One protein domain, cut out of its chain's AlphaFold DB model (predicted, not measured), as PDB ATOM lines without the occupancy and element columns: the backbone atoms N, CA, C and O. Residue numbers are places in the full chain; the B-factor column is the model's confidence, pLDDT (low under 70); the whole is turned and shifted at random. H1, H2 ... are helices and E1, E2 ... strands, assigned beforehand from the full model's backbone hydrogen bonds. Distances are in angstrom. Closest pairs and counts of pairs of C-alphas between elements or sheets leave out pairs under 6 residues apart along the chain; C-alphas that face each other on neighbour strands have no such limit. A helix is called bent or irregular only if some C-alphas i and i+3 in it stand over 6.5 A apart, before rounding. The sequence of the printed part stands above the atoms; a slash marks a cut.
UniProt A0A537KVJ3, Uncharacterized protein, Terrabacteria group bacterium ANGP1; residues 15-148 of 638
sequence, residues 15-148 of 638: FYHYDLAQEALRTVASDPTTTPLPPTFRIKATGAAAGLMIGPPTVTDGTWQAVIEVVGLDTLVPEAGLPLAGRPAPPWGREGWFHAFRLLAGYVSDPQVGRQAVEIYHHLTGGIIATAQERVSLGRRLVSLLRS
ATOM      1  N   PHE A  15      24.920  15.286  -4.287       96.94
ATOM      2  CA  PHE A  15      24.555  14.078  -5.023       96.94
ATOM      3  C   PHE A  15      23.226  14.243  -5.782       96.94
ATOM      4  O   PHE A  15      23.124  13.899  -6.959       96.94
ATOM      5  N   TYR A  16      22.229  14.860  -5.145       96.50
ATOM      6  CA  TYR A  16      20.904  15.076  -5.724       96.50
ATOM      7  C   TYR A  16      20.852  16.181  -6.782       96.50
ATOM      8  O   TYR A  16      19.827  16.343  -7.444       96.50
ATOM      9  N   HIS A  17      21.931  16.940  -6.953       97.50
ATOM     10  CA  HIS A  17      22.077  18.006  -7.940       97.50
ATOM     11  C   HIS A  17      23.154  17.708  -8.991       97.50
ATOM     12  O   HIS A  17      23.409  18.559  -9.842       97.50
ATOM     13  N   TYR A  18      23.783  16.531  -8.943       97.25
ATOM     14  CA  TYR A  18      24.968  16.211  -9.735       97.25
ATOM     15  C   TYR A  18      24.779  16.464 -11.237       97.25
ATOM     16  O   TYR A  18      25.549  17.208 -11.834       97.25
ATOM     17  N   ASP A  19      23.730  15.910 -11.841       96.38
ATOM     18  CA  ASP A  19      23.405  16.088 -13.261       96.38
ATOM     19  C   ASP A  19      23.154  17.554 -13.637       96.38
ATOM     20  O   ASP A  19      23.617  17.998 -14.684       96.38
ATOM     21  N   LEU A  20      22.494  18.331 -12.771       96.56
ATOM     22  CA  LEU A  20      22.260  19.764 -12.991       96.56
ATOM     23  C   LEU A  20      23.561  20.574 -12.919       96.56
ATOM     24  O   LEU A  20      23.744  21.523 -13.682       96.56
ATOM     25  N   ALA A  21      24.473  20.201 -12.019       96.69
ATOM     26  CA  ALA A  21      25.790  20.819 -11.915       96.69
ATOM     27  C   ALA A  21      26.675  20.468 -13.124       96.69
ATOM     28  O   ALA A  21      27.325  21.352 -13.685       96.69
ATOM     29  N   GLN A  22      26.655  19.207 -13.572       95.56
ATOM     30  CA  GLN A  22      27.344  18.780 -14.794       95.56
ATOM     31  C   GLN A  22      26.771  19.473 -16.033       95.56
ATOM     32  O   GLN A  22      27.524  19.902 -16.904       95.56
ATOM     33  N   GLU A  23      25.451  19.640 -16.110       94.56
ATOM     34  CA  GLU A  23      24.812  20.368 -17.204       94.56
ATOM     35  C   GLU A  23      25.215  21.843 -17.228       94.56
ATOM     36  O   GLU A  23      25.542  22.372 -18.289       94.56
ATOM     37  N   ALA A  24      25.273  22.493 -16.064       94.31
ATOM     38  CA  ALA A  24      25.753  23.865 -15.952       94.31
ATOM     39  C   ALA A  24      27.201  24.015 -16.449       94.31
ATOM     40  O   ALA A  24      27.508  24.958 -17.176       94.31
ATOM     41  N   LEU A  25      28.080  23.072 -16.095       93.56
ATOM     42  CA  LEU A  25      29.460  23.032 -16.588       93.56
ATOM     43  C   LEU A  25      29.513  22.846 -18.108       93.56
ATOM     44  O   LEU A  25      30.215  23.596 -18.788       93.56
ATOM     45  N   ARG A  26      28.754  21.884 -18.648       93.12
ATOM     46  CA  ARG A  26      28.694  21.623 -20.094       93.12
ATOM     47  C   ARG A  26      28.164  22.817 -20.871       93.12
ATOM     48  O   ARG A  26      28.747  23.132 -21.896       93.12
ATOM     49  N   THR A  27      27.124  23.482 -20.372       90.06
ATOM     50  CA  THR A  27      26.530  24.672 -21.004       90.06
ATOM     51  C   THR A  27      27.561  25.785 -21.160       90.06
ATOM     52  O   THR A  27      27.663  26.381 -22.224       90.06
ATOM     53  N   VAL A  28      28.368  26.046 -20.124       85.88
ATOM     54  CA  VAL A  28      29.421  27.068 -20.220       85.88
ATOM     55  C   VAL A  28      30.569  26.614 -21.127       85.88
ATOM     56  O   VAL A  28      31.130  27.424 -21.854       85.88
ATOM     57  N   ALA A  29      30.924  25.328 -21.105       85.56
ATOM     58  CA  ALA A  29      32.001  24.792 -21.936       85.56
ATOM     59  C   ALA A  29      31.634  24.691 -23.429       85.56
ATOM     60  O   ALA A  29      32.526  24.737 -24.275       85.56
ATOM     61  N   SER A  30      30.351  24.506 -23.754       82.25
ATOM     62  CA  SER A  30      29.861  24.338 -25.123       82.25
ATOM     63  C   SER A  30      29.509  25.648 -25.815       82.25
ATOM     64  O   SER A  30      29.307  25.613 -27.026       82.25
ATOM     65  N   ASP A  31      29.452  26.772 -25.092       75.50
ATOM     66  CA  ASP A  31      29.202  28.094 -25.665       75.50
ATOM     67  C   ASP A  31      30.396  28.525 -26.546       75.50
ATOM     68  O   ASP A  31      31.463  28.881 -26.033       75.50
ATOM     69  N   PRO A  32      30.254  28.497 -27.888       55.97
ATOM     70  CA  PRO A  32      31.338  28.838 -28.802       55.97
ATOM     71  C   PRO A  32      31.541  30.359 -28.902       55.97
ATOM     72  O   PRO A  32      32.496  30.810 -29.534       55.97
ATOM     73  N   THR A  33      30.657  31.160 -28.296       56.09
ATOM     74  CA  THR A  33      30.692  32.622 -28.319       56.09
ATOM     75  C   THR A  33      31.331  33.186 -27.057       56.09
ATOM     76  O   THR A  33      30.742  33.977 -26.325       56.09
ATOM     77  N   THR A  34      32.609  32.869 -26.836       59.66
ATOM     78  CA  THR A  34      33.443  33.685 -25.939       59.66
ATOM     79  C   THR A  34      33.719  35.029 -26.611       59.66
ATOM     80  O   THR A  34      34.800  35.286 -27.133       59.66
ATOM     81  N   THR A  35      32.709  35.904 -26.642       63.31
ATOM     82  CA  THR A  35      32.900  37.290 -27.065       63.31
ATOM     83  C   THR A  35      33.862  37.917 -26.060       63.31
ATOM     84  O   THR A  35      33.520  37.987 -24.875       63.31
ATOM     85  N   PRO A  36      35.070  38.343 -26.475       67.94
ATOM     86  CA  PRO A  36      35.987  39.000 -25.563       67.94
ATOM     87  C   PRO A  36      35.272  40.201 -24.956       67.94
ATOM     88  O   PRO A  36      34.692  41.013 -25.685       67.94
ATOM     89  N   LEU A  37      35.288  40.305 -23.626       73.44
ATOM     90  CA  LEU A  37      34.745  41.480 -22.955       73.44
ATOM     91  C   LEU A  37      35.410  42.728 -23.557       73.44
ATOM     92  O   LEU A  37      36.629  42.720 -23.768       73.44
ATOM     93  N   PRO A  38      34.648  43.796 -23.856       77.12
ATOM     94  CA  PRO A  38      35.226  44.981 -24.463       77.12
ATOM     95  C   PRO A  38      36.340  45.540 -23.561       77.12
ATOM     96  O   PRO A  38      36.228  45.459 -22.337       77.12
ATOM     97  N   PRO A  39      37.395  46.170 -24.112       74.81
ATOM     98  CA  PRO A  39      38.500  46.714 -23.314       74.81
ATOM     99  C   PRO A  39      38.069  47.758 -22.274       74.81
ATOM    100  O   PRO A  39      38.823  48.077 -21.355       74.81
ATOM    101  N   THR A  40      36.868  48.318 -22.423       81.56
ATOM    102  CA  THR A  40      36.220  49.264 -21.506       81.56
ATOM    103  C   THR A  40      35.394  48.592 -20.411       81.56
ATOM    104  O   THR A  40      34.944  49.284 -19.503       81.56
ATOM    105  N   PHE A  41      35.208  47.270 -20.452       82.06
ATOM    106  CA  PHE A  41      34.511  46.529 -19.410       82.06
ATOM    107  C   PHE A  41      35.315  46.590 -18.110       82.06
ATOM    108  O   PHE A  41      36.533  46.378 -18.090       82.06
ATOM    109  N   ARG A  42      34.641  46.941 -17.022       84.56
ATOM    110  CA  ARG A  42      35.215  47.101 -15.690       84.56
ATOM    111  C   ARG A  42      34.436  46.237 -14.715       84.56
ATOM    112  O   ARG A  42      33.205  46.288 -14.662       84.56
ATOM    113  N   ILE A  43      35.181  45.471 -13.925       86.81
ATOM    114  CA  ILE A  43      34.639  44.616 -12.874       86.81
ATOM    115  C   ILE A  43      35.070  45.184 -11.534       86.81
ATOM    116  O   ILE A  43      36.262  45.407 -11.300       86.81
ATOM    117  N   LYS A  44      34.100  45.392 -10.647       90.00
ATOM    118  CA  LYS A  44      34.381  45.688  -9.250       90.00
ATOM    119  C   LYS A  44      34.690  44.394  -8.510       90.00
ATOM    120  O   LYS A  44      33.857  43.493  -8.468       90.00
ATOM    121  N   ALA A  45      35.872  44.314  -7.916       87.25
ATOM    122  CA  ALA A  45      36.284  43.192  -7.084       87.25
ATOM    123  C   ALA A  45      37.203  43.694  -5.967       87.25
ATOM    124  O   ALA A  45      38.067  44.538  -6.201       87.25
ATOM    125  N   THR A  46      37.030  43.175  -4.754       84.75
ATOM    126  CA  THR A  46      37.843  43.534  -3.582       84.75
ATOM    127  C   THR A  46      38.308  42.283  -2.839       84.75
ATOM    128  O   THR A  46      37.743  41.199  -2.997       84.75
ATOM    129  N   GLY A  47      39.374  42.412  -2.043       85.94
ATOM    130  CA  GLY A  47      39.895  41.318  -1.217       85.94
ATOM    131  C   GLY A  47      40.178  40.043  -2.021       85.94
ATOM    132  O   GLY A  47      40.843  40.087  -3.054       85.94
ATOM    133  N   ALA A  48      39.641  38.909  -1.558       84.69
ATOM    134  CA  ALA A  48      39.817  37.609  -2.208       84.69
ATOM    135  C   ALA A  48      39.287  37.575  -3.653       84.69
ATOM    136  O   ALA A  48      39.890  36.921  -4.498       84.69
ATOM    137  N   ALA A  49      38.210  38.308  -3.960       85.88
ATOM    138  CA  ALA A  49      37.666  38.367  -5.315       85.88
ATOM    139  C   ALA A  49      38.661  38.994  -6.301       85.88
ATOM    140  O   ALA A  49      38.816  38.499  -7.413       85.88
ATOM    141  N   ALA A  50      39.378  40.046  -5.886       83.19
ATOM    142  CA  ALA A  50      40.370  40.710  -6.732       83.19
ATOM    143  C   ALA A  50      41.550  39.785  -7.075       83.19
ATOM    144  O   ALA A  50      42.032  39.804  -8.203       83.19
ATOM    145  N   GLY A  51      41.975  38.942  -6.126       80.88
ATOM    146  CA  GLY A  51      43.061  37.978  -6.328       80.88
ATOM    147  C   GLY A  51      42.719  36.805  -7.256       80.88
ATOM    148  O   GLY A  51      43.624  36.122  -7.720       80.88
ATOM    149  N   LEU A  52      41.433  36.568  -7.539       78.00
ATOM    150  CA  LEU A  52      40.971  35.498  -8.432       78.00
ATOM    151  C   LEU A  52      40.843  35.940  -9.895       78.00
ATOM    152  O   LEU A  52      40.607  35.104 -10.768       78.00
ATOM    153  N   MET A  53      40.968  37.238 -10.172       74.25
ATOM    154  CA  MET A  53      40.762  37.783 -11.509       74.25
ATOM    155  C   MET A  53      41.989  37.577 -12.395       74.25
ATOM    156  O   MET A  53      43.063  38.111 -12.128       74.25
ATOM    157  N   ILE A  54      41.798  36.854 -13.500       63.72
ATOM    158  CA  ILE A  54      42.759  36.736 -14.599       63.72
ATOM    159  C   ILE A  54      42.098  37.398 -15.815       63.72
ATOM    160  O   ILE A  54      41.236  36.792 -16.446       63.72
ATOM    161  N   GLY A  55      42.415  38.664 -16.108       63.88
ATOM    162  CA  GLY A  55      41.828  39.365 -17.259       63.88
ATOM    163  C   GLY A  55      41.598  40.870 -17.058       63.88
ATOM    164  O   GLY A  55      42.567  41.581 -16.794       63.88
ATOM    165  N   PRO A  56      40.368  41.389 -17.268       59.28
ATOM    166  CA  PRO A  56      40.101  42.823 -17.403       59.28
ATOM    167  C   PRO A  56      40.500  43.619 -16.149       59.28
ATOM    168  O   PRO A  56      40.486  43.070 -15.045       59.28
ATOM    169  N   PRO A  57      40.817  44.919 -16.298       61.47
ATOM    170  CA  PRO A  57      41.238  45.753 -15.179       61.47
ATOM    171  C   PRO A  57      40.143  45.802 -14.110       61.47
ATOM    172  O   PRO A  57      39.010  46.231 -14.365       61.47
ATOM    173  N   THR A  58      40.496  45.348 -12.910       67.50
ATOM    174  CA  THR A  58      39.659  45.466 -11.723       67.50
ATOM    175  C   THR A  58      39.642  46.917 -11.264       67.50
ATOM    176  O   THR A  58      40.659  47.610 -11.275       67.50
ATOM    177  N   VAL A  59      38.464  47.396 -10.877       73.69
ATOM    178  CA  VAL A  59      38.298  48.711 -10.253       73.69
ATOM    179  C   VAL A  59      37.847  48.522  -8.816       73.69
ATOM    180  O   VAL A  59      36.993  47.686  -8.528       73.69
ATOM    181  N   THR A  60      38.424  49.292  -7.899       63.88
ATOM    182  CA  THR A  60      37.960  49.334  -6.507       63.88
ATOM    183  C   THR A  60      36.842  50.364  -6.340       63.88
ATOM    184  O   THR A  60      35.867  50.078  -5.647       63.88
ATOM    185  N   ASP A  61      36.931  51.486  -7.069       63.72
ATOM    186  CA  ASP A  61      35.981  52.604  -7.099       63.72
ATOM    187  C   ASP A  61      35.790  53.140  -8.538       63.72
ATOM    188  O   ASP A  61      36.642  52.928  -9.401       63.72
ATOM    189  N   GLY A  62      34.673  53.829  -8.816       75.38
ATOM    190  CA  GLY A  62      34.347  54.396 -10.138       75.38
ATOM    191  C   GLY A  62      33.105  53.783 -10.795       75.38
ATOM    192  O   GLY A  62      32.192  53.341 -10.111       75.38
ATOM    193  N   THR A  63      33.027  53.780 -12.127       82.75
ATOM    194  CA  THR A  63      31.929  53.136 -12.873       82.75
ATOM    195  C   THR A  63      32.311  51.709 -13.263       82.75
ATOM    196  O   THR A  63      33.354  51.502 -13.887       82.75
ATOM    197  N   TRP A  64      31.461  50.733 -12.947       87.25
ATOM    198  CA  TRP A  64      31.645  49.314 -13.275       87.25
ATOM    199  C   TRP A  64      30.384  48.729 -13.915       87.25
ATOM    200  O   TRP A  64      29.287  49.249 -13.719       87.25
ATOM    201  N   GLN A  65      30.543  47.638 -14.668       88.81
ATOM    202  CA  GLN A  65      29.427  46.912 -15.288       88.81
ATOM    203  C   GLN A  65      29.069  45.620 -14.544       88.81
ATOM    204  O   GLN A  65      27.944  45.151 -14.662       88.81
ATOM    205  N   ALA A  66      29.995  45.054 -13.767       87.94
ATOM    206  CA  ALA A  66      29.760  43.848 -12.979       87.94
ATOM    207  C   ALA A  66      30.516  43.894 -11.647       87.94
ATOM    208  O   ALA A  66      31.514  44.606 -11.512       87.94
ATOM    209  N   VAL A  67      30.046  43.110 -10.676       90.12
ATOM    210  CA  VAL A  67      30.690  42.923  -9.372       90.12
ATOM    211  C   VAL A  67      31.003  41.443  -9.192       90.12
ATOM    212  O   VAL A  67      30.149  40.598  -9.449       90.12
ATOM    213  N   ILE A  68      32.217  41.134  -8.742       90.50
ATOM    214  CA  ILE A  68      32.582  39.795  -8.281       90.50
ATOM    215  C   ILE A  68      32.870  39.877  -6.791       90.50
ATOM    216  O   ILE A  68      33.688  40.679  -6.337       90.50
ATOM    217  N   GLU A  69      32.197  39.016  -6.041       91.94
ATOM    218  CA  GLU A  69      32.333  38.919  -4.598       91.94
ATOM    219  C   GLU A  69      32.576  37.477  -4.160       91.94
ATOM    220  O   GLU A  69      32.136  36.519  -4.797       91.94
ATOM    221  N   VAL A  70      33.294  37.339  -3.048       92.88
ATOM    222  CA  VAL A  70      33.493  36.069  -2.354       92.88
ATOM    223  C   VAL A  70      32.679  36.130  -1.072       92.88
ATOM    224  O   VAL A  70      32.958  36.954  -0.205       92.88
ATOM    225  N   VAL A  71      31.679  35.258  -0.958       93.94
ATOM    226  CA  VAL A  71      30.807  35.173   0.220       93.94
ATOM    227  C   VAL A  71      31.252  33.994   1.083       93.94
ATOM    228  O   VAL A  71      31.223  32.848   0.635       93.94
ATOM    229  N   GLY A  72      31.685  34.272   2.316       91.12
ATOM    230  CA  GLY A  72      32.026  33.246   3.303       91.12
ATOM    231  C   GLY A  72      30.782  32.601   3.920       91.12
ATOM    232  O   GLY A  72      29.746  33.251   4.060       91.12
ATOM    233  N   LEU A  73      30.879  31.327   4.320       89.25
ATOM    234  CA  LEU A  73      29.762  30.598   4.943       89.25
ATOM    235  C   LEU A  73      29.289  31.238   6.257       89.25
ATOM    236  O   LEU A  73      28.094  31.257   6.533       89.25
ATOM    237  N   ASP A  74      30.205  31.815   7.031       84.88
ATOM    238  CA  ASP A  74      29.907  32.540   8.268       84.88
ATOM    239  C   ASP A  74      29.116  33.835   8.035       84.88
ATOM    240  O   ASP A  74      28.366  34.264   8.906       84.88
ATOM    241  N   THR A  75      29.241  34.435   6.850       88.31
ATOM    242  CA  THR A  75      28.417  35.578   6.427       88.31
ATOM    243  C   THR A  75      27.088  35.123   5.825       88.31
ATOM    244  O   THR A  75      26.078  35.813   5.952       88.31
ATOM    245  N   LEU A  76      27.073  33.964   5.162       90.88
ATOM    246  CA  LEU A  76      25.884  33.431   4.503       90.88
ATOM    247  C   LEU A  76      24.849  32.902   5.510       90.88
ATOM    248  O   LEU A  76      23.641  33.125   5.347       90.88
ATOM    249  N   VAL A  77      25.341  32.235   6.555       88.81
ATOM    250  CA  VAL A  77      24.559  31.634   7.644       88.81
ATOM    251  C   VAL A  77      25.103  32.130   8.993       88.81
ATOM    252  O   VAL A  77      25.668  31.352   9.765       88.81
ATOM    253  N   PRO A  78      24.977  33.436   9.302       85.19
ATOM    254  CA  PRO A  78      25.511  34.015  10.535       85.19
ATOM    255  C   PRO A  78      24.919  33.366  11.789       85.19
ATOM    256  O   PRO A  78      25.584  33.283  12.819       85.19
ATOM    257  N   GLU A  79      23.695  32.840  11.696       83.44
ATOM    258  CA  GLU A  79      23.013  32.137  12.779       83.44
ATOM    259  C   GLU A  79      23.753  30.850  13.182       83.44
ATOM    260  O   GLU A  79      23.705  30.464  14.347       83.44
ATOM    261  N   ALA A  80      24.492  30.216  12.261       80.75
ATOM    262  CA  ALA A  80      25.316  29.042  12.558       80.75
ATOM    263  C   ALA A  80      26.595  29.372  13.342       80.75
ATOM    264  O   ALA A  80      27.208  28.481  13.930       80.75
ATOM    265  N   GLY A  81      26.997  30.645  13.361       79.00
ATOM    266  CA  GLY A  81      28.120  31.134  14.155       79.00
ATOM    267  C   GLY A  81      27.743  31.556  15.576       79.00
ATOM    268  O   GLY A  81      28.642  31.898  16.344       79.00
ATOM    269  N   LEU A  82      26.452  31.562  15.930       88.12
ATOM    270  CA  LEU A  82      25.992  31.962  17.257       88.12
ATOM    271  C   LEU A  82      25.981  30.761  18.220       88.12
ATOM    272  O   LEU A  82      25.381  29.735  17.907       88.12
ATOM    273  N   PRO A  83      26.574  30.886  19.419       87.50
ATOM    274  CA  PRO A  83      26.552  29.838  20.437       87.50
ATOM    275  C   PRO A  83      25.154  29.405  20.889       87.50
ATOM    276  O   PRO A  83      24.933  28.212  21.081       87.50
ATOM    277  N   LEU A  84      24.241  30.363  21.119       90.81
ATOM    278  CA  LEU A  84      22.852  30.164  21.571       90.81
ATOM    279  C   LEU A  84      22.690  29.102  22.670       90.81
ATOM    280  O   LEU A  84      21.800  28.252  22.609       90.81
ATOM    281  N   ALA A  85      23.578  29.125  23.662       93.00
ATOM    282  CA  ALA A  85      23.642  28.154  24.748       93.00
ATOM    283  C   ALA A  85      23.700  26.691  24.265       93.00
ATOM    284  O   ALA A  85      23.154  25.792  24.896       93.00
ATOM    285  N   GLY A  86      24.351  26.431  23.132       88.56
ATOM    286  CA  GLY A  86      24.498  25.099  22.549       88.56
ATOM    287  C   GLY A  86      23.269  24.624  21.774       88.56
ATOM    288  O   GLY A  86      23.149  23.424  21.512       88.56
ATOM    289  N   ARG A  87      22.347  25.525  21.410       87.06
ATOM    290  CA  ARG A  87      21.311  25.201  20.427       87.06
ATOM    291  C   ARG A  87      21.945  25.031  19.038       87.06
ATOM    292  O   ARG A  87      22.798  25.831  18.662       87.06
ATOM    293  N   PRO A  88      21.521  24.016  18.269       83.62
ATOM    294  CA  PRO A  88      21.875  23.891  16.864       83.62
ATOM    295  C   PRO A  88      21.536  25.155  16.070       83.62
ATOM    296  O   PRO A  88      20.519  25.805  16.319       83.62
ATOM    297  N   ALA A  89      22.361  25.446  15.064       79.81
ATOM    298  CA  ALA A  89      21.981  26.298  13.941       79.81
ATOM    299  C   ALA A  89      20.670  25.792  13.296       79.81
ATOM    300  O   ALA A  89      20.280  24.644  13.547       79.81
ATOM    301  N   PRO A  90      20.000  26.579  12.427       86.19
ATOM    302  CA  PRO A  90      18.867  26.074  11.657       86.19
ATOM    303  C   PRO A  90      19.191  24.693  11.054       86.19
ATOM    304  O   PRO A  90      20.265  24.543  10.466       86.19
ATOM    305  N   PRO A  91      18.327  23.673  11.200       89.88
ATOM    306  CA  PRO A  91      18.704  22.284  10.914       89.88
ATOM    307  C   PRO A  91      19.181  22.001   9.489       89.88
ATOM    308  O   PRO A  91      19.989  21.102   9.276       89.88
ATOM    309  N   TRP A  92      18.685  22.772   8.527       90.75
ATOM    310  CA  TRP A  92      19.036  22.737   7.106       90.75
ATOM    311  C   TRP A  92      20.170  23.707   6.747       90.75
ATOM    312  O   TRP A  92      20.489  23.886   5.575       90.75
ATOM    313  N   GLY A  93      20.782  24.365   7.734       91.50
ATOM    314  CA  GLY A  93      21.770  25.430   7.557       91.50
ATOM    315  C   GLY A  93      23.058  25.005   6.854       91.50
ATOM    316  O   GLY A  93      23.902  25.851   6.611       91.50
ATOM    317  N   ARG A  94      23.208  23.712   6.545       92.25
ATOM    318  CA  ARG A  94      24.343  23.123   5.825       92.25
ATOM    319  C   ARG A  94      23.995  22.621   4.429       92.25
ATOM    320  O   ARG A  94      24.887  22.148   3.728       92.25
ATOM    321  N   GLU A  95      22.724  22.684   4.051       94.31
ATOM    322  CA  GLU A  95      22.235  22.208   2.764       94.31
ATOM    323  C   GLU A  95      22.629  23.173   1.647       94.31
ATOM    324  O   GLU A  95      22.505  24.395   1.774       94.31
ATOM    325  N   GLY A  96      23.055  22.632   0.510       96.31
ATOM    326  CA  GLY A  96      23.422  23.432  -0.645       96.31
ATOM    327  C   GLY A  96      22.243  24.191  -1.239       96.31
ATOM    328  O   GLY A  96      22.416  25.343  -1.642       96.31
ATOM    329  N   TRP A  97      21.034  23.617  -1.259       96.88
ATOM    330  CA  TRP A  97      19.839  24.358  -1.693       96.88
ATOM    331  C   TRP A  97      19.548  25.569  -0.789       96.88
ATOM    332  O   TRP A  97      19.103  26.611  -1.281       96.88
ATOM    333  N   PHE A  98      19.829  25.468   0.515       96.19
ATOM    334  CA  PHE A  98      19.625  26.561   1.467       96.19
ATOM    335  C   PHE A  98      20.655  27.668   1.240       96.19
ATOM    336  O   PHE A  98      20.298  28.844   1.152       96.19
ATOM    337  N   HIS A  99      21.922  27.296   1.047       96.69
ATOM    338  CA  HIS A  99      22.965  28.240   0.655       96.69
ATOM    339  C   HIS A  99      22.647  28.920  -0.683       96.69
ATOM    340  O   HIS A  99      22.795  30.135  -0.797       96.69
ATOM    341  N   ALA A 100      22.134  28.178  -1.670       97.69
ATOM    342  CA  ALA A 100      21.685  28.736  -2.943       97.69
ATOM    343  C   ALA A 100      20.586  29.791  -2.745       97.69
ATOM    344  O   ALA A 100      20.672  30.876  -3.317       97.69
ATOM    345  N   PHE A 101      19.588  29.503  -1.903       97.50
ATOM    346  CA  PHE A 101      18.531  30.456  -1.564       97.50
ATOM    347  C   PHE A 101      19.096  31.729  -0.934       97.50
ATOM    348  O   PHE A 101      18.814  32.826  -1.412       97.50
ATOM    349  N   ARG A 102      19.958  31.597   0.079       96.00
ATOM    350  CA  ARG A 102      20.582  32.743   0.762       96.00
ATOM    351  C   ARG A 102      21.471  33.573  -0.172       96.00
ATOM    352  O   ARG A 102      21.538  34.787  -0.015       96.00
ATOM    353  N   LEU A 103      22.118  32.940  -1.153       95.75
ATOM    354  CA  LEU A 103      22.968  33.616  -2.136       95.75
ATOM    355  C   LEU A 103      22.176  34.344  -3.227       95.75
ATOM    356  O   LEU A 103      22.634  35.383  -3.695       95.75
ATOM    357  N   LEU A 104      21.053  33.784  -3.687       96.62
ATOM    358  CA  LEU A 104      20.427  34.189  -4.952       96.62
ATOM    359  C   LEU A 104      19.037  34.812  -4.796       96.62
ATOM    360  O   LEU A 104      18.665  35.635  -5.627       96.62
ATOM    361  N   ALA A 105      18.269  34.478  -3.753       95.88
ATOM    362  CA  ALA A 105      16.852  34.854  -3.667       95.88
ATOM    363  C   ALA A 105      16.618  36.373  -3.701       95.88
ATOM    364  O   ALA A 105      15.673  36.832  -4.336       95.88
ATOM    365  N   GLY A 106      17.507  37.155  -3.079       94.38
ATOM    366  CA  GLY A 106      17.434  38.621  -3.076       94.38
ATOM    367  C   GLY A 106      17.744  39.290  -4.423       94.38
ATOM    368  O   GLY A 106      17.576  40.499  -4.538       94.38
ATOM    369  N   TYR A 107      18.193  38.524  -5.420       94.19
ATOM    370  CA  TYR A 107      18.589  39.007  -6.747       94.19
ATOM    371  C   TYR A 107      17.664  38.503  -7.861       94.19
ATOM    372  O   TYR A 107      17.932  38.737  -9.033       94.19
ATOM    373  N   VAL A 108      16.582  37.796  -7.523       94.12
ATOM    374  CA  VAL A 108      15.604  37.340  -8.514       94.12
ATOM    375  C   VAL A 108      14.725  38.521  -8.932       94.12
ATOM    376  O   VAL A 108      13.858  38.947  -8.171       94.12
ATOM    377  N   SER A 109      14.927  39.033 -10.149       92.31
ATOM    378  CA  SER A 109      14.165  40.180 -10.666       92.31
ATOM    379  C   SER A 109      12.701  39.873 -10.986       92.31
ATOM    380  O   SER A 109      11.865  40.769 -10.898       92.31
ATOM    381  N   ASP A 110      12.367  38.630 -11.355       94.88
ATOM    382  CA  ASP A 110      10.982  38.226 -11.628       94.88
ATOM    383  C   ASP A 110      10.216  37.985 -10.305       94.88
ATOM    384  O   ASP A 110      10.510  37.022  -9.583       94.88
ATOM    385  N   PRO A 111       9.184  38.793  -9.978       94.56
ATOM    386  CA  PRO A 111       8.453  38.660  -8.718       94.56
ATOM    387  C   PRO A 111       7.669  37.349  -8.580       94.56
ATOM    388  O   PRO A 111       7.383  36.907  -7.465       94.56
ATOM    389  N   GLN A 112       7.259  36.720  -9.683       95.62
ATOM    390  CA  GLN A 112       6.582  35.428  -9.650       95.62
ATOM    391  C   GLN A 112       7.574  34.311  -9.328       95.62
ATOM    392  O   GLN A 112       7.281  33.480  -8.468       95.62
ATOM    393  N   VAL A 113       8.751  34.319  -9.959       95.81
ATOM    394  CA  VAL A 113       9.830  33.366  -9.649       95.81
ATOM    395  C   VAL A 113      10.276  33.527  -8.196       95.81
ATOM    396  O   VAL A 113      10.388  32.531  -7.481       95.81
ATOM    397  N   GLY A 114      10.445  34.768  -7.727       96.19
ATOM    398  CA  GLY A 114      10.799  35.066  -6.337       96.19
ATOM    399  C   GLY A 114       9.782  34.510  -5.336       96.19
ATOM    400  O   GLY A 114      10.164  33.831  -4.383       96.19
ATOM    401  N   ARG A 115       8.477  34.707  -5.581       97.06
ATOM    402  CA  ARG A 115       7.414  34.134  -4.733       97.06
ATOM    403  C   ARG A 115       7.439  32.608  -4.716       97.06
ATOM    404  O   ARG A 115       7.408  32.024  -3.638       97.06
ATOM    405  N   GLN A 116       7.569  31.966  -5.877       97.50
ATOM    406  CA  GLN A 116       7.656  30.503  -5.956       97.50
ATOM    407  C   GLN A 116       8.885  29.953  -5.216       97.50
ATOM    408  O   GLN A 116       8.795  28.926  -4.547       97.50
ATOM    409  N   ALA A 117      10.031  30.632  -5.308       97.50
ATOM    410  CA  ALA A 117      11.235  30.245  -4.579       97.50
ATOM    411  C   ALA A 117      11.031  30.335  -3.055       97.50
ATOM    412  O   ALA A 117      11.421  29.420  -2.332       97.50
ATOM    413  N   VAL A 118      10.376  31.395  -2.570       96.75
ATOM    414  CA  VAL A 118      10.040  31.574  -1.146       96.75
ATOM    415  C   VAL A 118       9.036  30.521  -0.661       96.75
ATOM    416  O   VAL A 118       9.209  29.961   0.419       96.75
ATOM    417  N   GLU A 119       8.021  30.188  -1.458       95.50
ATOM    418  CA  GLU A 119       7.063  29.121  -1.136       95.50
ATOM    419  C   GLU A 119       7.755  27.759  -0.993       95.50
ATOM    420  O   GLU A 119       7.539  27.053  -0.006       95.50
ATOM    421  N   ILE A 120       8.635  27.404  -1.939       96.19
ATOM    422  CA  ILE A 120       9.405  26.154  -1.867       96.19
ATOM    423  C   ILE A 120      10.364  26.172  -0.674       96.19
ATOM    424  O   ILE A 120      10.482  25.162   0.016       96.19
ATOM    425  N   TYR A 121      11.021  27.304  -0.403       94.56
ATOM    426  CA  TYR A 121      11.863  27.477   0.780       94.56
ATOM    427  C   TYR A 121      11.086  27.154   2.061       94.56
ATOM    428  O   TYR A 121      11.506  26.283   2.820       94.56
ATOM    429  N   HIS A 122       9.914  27.766   2.260       90.88
ATOM    430  CA  HIS A 122       9.081  27.495   3.432       90.88
ATOM    431  C   HIS A 122       8.630  26.034   3.502       90.88
ATOM    432  O   HIS A 122       8.598  25.454   4.589       90.88
ATOM    433  N   HIS A 123       8.347  25.416   2.355       90.31
ATOM    434  CA  HIS A 123       8.000  24.001   2.289       90.31
ATOM    435  C   HIS A 123       9.179  23.088   2.673       90.31
ATOM    436  O   HIS A 123       8.984  22.092   3.359       90.31
ATOM    437  N   LEU A 124      10.414  23.431   2.299       90.50
ATOM    438  CA  LEU A 124      11.611  22.673   2.684       90.50
ATOM    439  C   LEU A 124      11.975  22.848   4.166       90.50
ATOM    440  O   LEU A 124      12.471  21.907   4.783       90.50
ATOM    441  N   THR A 125      11.722  24.024   4.750       86.38
ATOM    442  CA  THR A 125      12.068  24.322   6.152       86.38
ATOM    443  C   THR A 125      10.974  23.964   7.161       86.38
ATOM    444  O   THR A 125      11.261  23.789   8.344       86.38
ATOM    445  N   GLY A 126       9.717  23.883   6.723       75.81
ATOM    446  CA  GLY A 126       8.558  23.677   7.600       75.81
ATOM    447  C   GLY A 126       7.364  22.971   6.949       75.81
ATOM    448  O   GLY A 126       6.326  22.839   7.579       75.81
ATOM    449  N   GLY A 127       7.455  22.502   5.708       69.75
ATOM    450  CA  GLY A 127       6.390  21.705   5.094       69.75
ATOM    451  C   GLY A 127       6.416  20.248   5.557       69.75
ATOM    452  O   GLY A 127       7.477  19.688   5.838       69.75
ATOM    453  N   ILE A 128       5.243  19.605   5.591       68.56
ATOM    454  CA  ILE A 128       5.156  18.142   5.682       68.56
ATOM    455  C   ILE A 128       5.488  17.590   4.296       68.56
ATOM    456  O   ILE A 128       4.634  17.563   3.416       68.56
ATOM    457  N   ILE A 129       6.734  17.167   4.111       71.88
ATOM    458  CA  ILE A 129       7.173  16.475   2.897       71.88
ATOM    459  C   ILE A 129       6.987  14.980   3.124       71.88
ATOM    460  O   ILE A 129       7.481  14.459   4.117       71.88
ATOM    461  N   ALA A 130       6.287  14.285   2.228       70.94
ATOM    462  CA  ALA A 130       5.925  12.884   2.455       70.94
ATOM    463  C   ALA A 130       7.014  11.895   2.017       70.94
ATOM    464  O   ALA A 130       7.056  10.767   2.507       70.94
ATOM    465  N   THR A 131       7.872  12.279   1.062       85.56
ATOM    466  CA  THR A 131       8.843  11.356   0.451       85.56
ATOM    467  C   THR A 131      10.197  12.001   0.161       85.56
ATOM    468  O   THR A 131      10.311  13.203  -0.091       85.56
ATOM    469  N   ALA A 132      11.245  11.172   0.099       87.44
ATOM    470  CA  ALA A 132      12.571  11.604  -0.346       87.44
ATOM    471  C   ALA A 132      12.551  12.166  -1.782       87.44
ATOM    472  O   ALA A 132      13.225  13.154  -2.065       87.44
ATOM    473  N   GLN A 133      11.742  11.580  -2.672       91.56
ATOM    474  CA  GLN A 133      11.551  12.062  -4.044       91.56
ATOM    475  C   GLN A 133      11.026  13.501  -4.073       91.56
ATOM    476  O   GLN A 133      11.550  14.331  -4.816       91.56
ATOM    477  N   GLU A 134      10.001  13.801  -3.277       92.50
ATOM    478  CA  GLU A 134       9.404  15.134  -3.202       92.50
ATOM    479  C   GLU A 134      10.413  16.163  -2.681       92.50
ATOM    480  O   GLU A 134      10.620  17.190  -3.327       92.50
ATOM    481  N   ARG A 135      11.132  15.848  -1.593       91.56
ATOM    482  CA  ARG A 135      12.192  16.717  -1.048       91.56
ATOM    483  C   ARG A 135      13.248  17.047  -2.101       91.56
ATOM    484  O   ARG A 135      13.574  18.214  -2.311       91.56
ATOM    485  N   VAL A 136      13.766  16.021  -2.776       94.62
ATOM    486  CA  VAL A 136      14.787  16.175  -3.820       94.62
ATOM    487  C   VAL A 136      14.249  16.998  -4.993       94.62
ATOM    488  O   VAL A 136      14.942  17.876  -5.504       94.62
ATOM    489  N   SER A 137      12.997  16.772  -5.390       95.81
ATOM    490  CA  SER A 137      12.339  17.538  -6.454       95.81
ATOM    491  C   SER A 137      12.215  19.019  -6.099       95.81
ATOM    492  O   SER A 137      12.520  19.874  -6.930       95.81
ATOM    493  N   LEU A 138      11.800  19.329  -4.868       96.06
ATOM    494  CA  LEU A 138      11.671  20.697  -4.366       96.06
ATOM    495  C   LEU A 138      13.027  21.404  -4.291       96.06
ATOM    496  O   LEU A 138      13.151  22.510  -4.813       96.06
ATOM    497  N   GLY A 139      14.056  20.756  -3.732       96.44
ATOM    498  CA  GLY A 139      15.415  21.309  -3.676       96.44
ATOM    499  C   GLY A 139      15.970  21.623  -5.070       96.44
ATOM    500  O   GLY A 139      16.428  22.737  -5.329       96.44
ATOM    501  N   ARG A 140      15.839  20.684  -6.019       97.44
ATOM    502  CA  ARG A 140      16.224  20.882  -7.430       97.44
ATOM    503  C   ARG A 140      15.458  22.026  -8.080       97.44
ATOM    504  O   ARG A 140      16.072  22.894  -8.695       97.44
ATOM    505  N   ARG A 141      14.134  22.062  -7.916       97.38
ATOM    506  CA  ARG A 141      13.281  23.115  -8.479       97.38
ATOM    507  C   ARG A 141      13.640  24.488  -7.921       97.38
ATOM    508  O   ARG A 141      13.724  25.433  -8.700       97.38
ATOM    509  N   LEU A 142      13.879  24.595  -6.615       98.06
ATOM    510  CA  LEU A 142      14.294  25.838  -5.973       98.06
ATOM    511  C   LEU A 142      15.582  26.374  -6.597       98.06
ATOM    512  O   LEU A 142      15.616  27.515  -7.050       98.06
ATOM    513  N   VAL A 143      16.620  25.540  -6.681       97.94
ATOM    514  CA  VAL A 143      17.906  25.953  -7.256       97.94
ATOM    515  C   VAL A 143      17.765  26.333  -8.733       97.94
ATOM    516  O   VAL A 143      18.350  27.325  -9.161       97.94
ATOM    517  N   SER A 144      16.961  25.604  -9.511       96.12
ATOM    518  CA  SER A 144      16.694  25.950 -10.913       96.12
ATOM    519  C   SER A 144      15.957  27.285 -11.068       96.12
ATOM    520  O   SER A 144      16.340  28.083 -11.919       96.12
ATOM    521  N   LEU A 145      14.947  27.568 -10.233       96.62
ATOM    522  CA  LEU A 145      14.236  28.856 -10.234       96.62
ATOM    523  C   LEU A 145      15.183  30.015  -9.912       96.62
ATOM    524  O   LEU A 145      15.212  31.006 -10.638       96.62
ATOM    525  N   LEU A 146      16.004  29.864  -8.871       96.94
ATOM    526  CA  LEU A 146      16.961  30.884  -8.435       96.94
ATOM    527  C   LEU A 146      18.037  31.201  -9.487       96.94
ATOM    528  O   LEU A 146      18.597  32.290  -9.476       96.94
ATOM    529  N   ARG A 147      18.325  30.259 -10.392       94.88
ATOM    530  CA  ARG A 147      19.309  30.402 -11.478       94.88
ATOM    531  C   ARG A 147      18.704  30.841 -12.813       94.88
ATOM    532  O   ARG A 147      19.433  30.922 -13.793       94.88
ATOM    533  N   SER A 148      17.393  31.075 -12.880       91.75
ATOM    534  CA  SER A 148      16.718  31.419 -14.141       91.75
ATOM    535  C   SER A 148      17.042  32.832 -14.651       91.75
ATOM    536  O   SER A 148      16.918  33.087 -15.846       91.75
TER     537      SER A 148
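AT A GLANCE: This is residues 15 to 148 of the 638 residues of an uncharacterized protein of Terrabacteria group bacterium ANGP1 (UniProt A0A537KVJ3). A bundle of three helices, H5, H6 and H7, makes one end of this loose model, and a small lobe of two short strands, E1 and E2, with the short helix H2 makes the other. H1 and the link after it span the gap along one edge, residues 69 to 81 with H3 and H4 span it along another, and the space between is open. Residues 21 to 35, of which 21 to 30 belong to H1, stick out free. The printed part has 134 residues, with seven named helices and two named strands in the order H1, E1, H2, E2, H3, H4, H5, H6, H7; it is mostly helix, and its sheet, E1 then E2, is parallel. It is loose, with a radius of gyration of the C-alphas of 18.2 A and spans of 53 by 40 by 29 A.

IN THESE COORDINATES: H1, residues 15 to 30, begins at C-alpha 15 (24.555, 14.078, -5.023) and is 23.2 A long. It is irregular: C-alphas 16 and 19 are 8.0 A apart. E1 is residues 43 to 45, H2 48 to 51, E2 66 to 68, H3 73 to 76 and H4 78 to 81. H5, residues 96 to 107, is 17.4 A long and irregular, with C-alphas 103 and 106 7.5 A apart. H6, residues 111 to 126, is 22.2 A long. H7, residues 132 to 146, is 21.4 A long and ends at C-alpha 146 (16.961, 30.884, -8.435).

HOW THE PARTS SIT: H5, H6 and H7 form an up-and-down bundle, each running against the one before. H6 and H7, a helical hairpin, touch, closest at the C-alphas of Ala 117 and Leu 142, 5.5 A, at a shallow tilt of 32 degrees. H5 and H6, also a hairpin, touch at Ala 105 and Gly 114, their closest C-alphas, 6.6 A. H5 and H7 touch and run the same way; the closest C-alphas, of Trp 97 and Gly 139, are 5.7 A apart. H1, with residues 16 to 17 alone, only just touches H7, with 3 pairs of C-alphas within 8 A; the closest, of Tyr 16 and Val 136, are 6.5 A apart. H3 only just touches H5, also with 3 such pairs, closest at the C-alphas of Leu 76 and Arg 102, 6.5 A. H4 is close to H3 but not clearly touching, with the C-alphas of Asp 74 and Gly 81 closest, 6.3 A. E1, H2 and E2 are a strand-helix-strand unit, two parallel neighbour strands with a helix between them in the chain; N 44 and O 66 are 2.8 A apart, within hydrogen-bond range. H2 is apart from H5, H6 and H7. Every O i to N i+4 pair is within range in H6 and H7, against 10 of 12 in H1 and 6 of 8 in H5; H2, H3 and H4 are too short for such a pair.

THE WHOLE: The C-alphas of Pro 32 and Ala 85, the two farthest apart, are 54.1 A apart. The printed part has no cut. The links H1 to E1, H2 to E2 and H4 to H5 are long. The mean pLDDT of the printed part is 87.1; residues 32 to 36, 54 to 58, 60 to 61 and 127 to 128 are under 70.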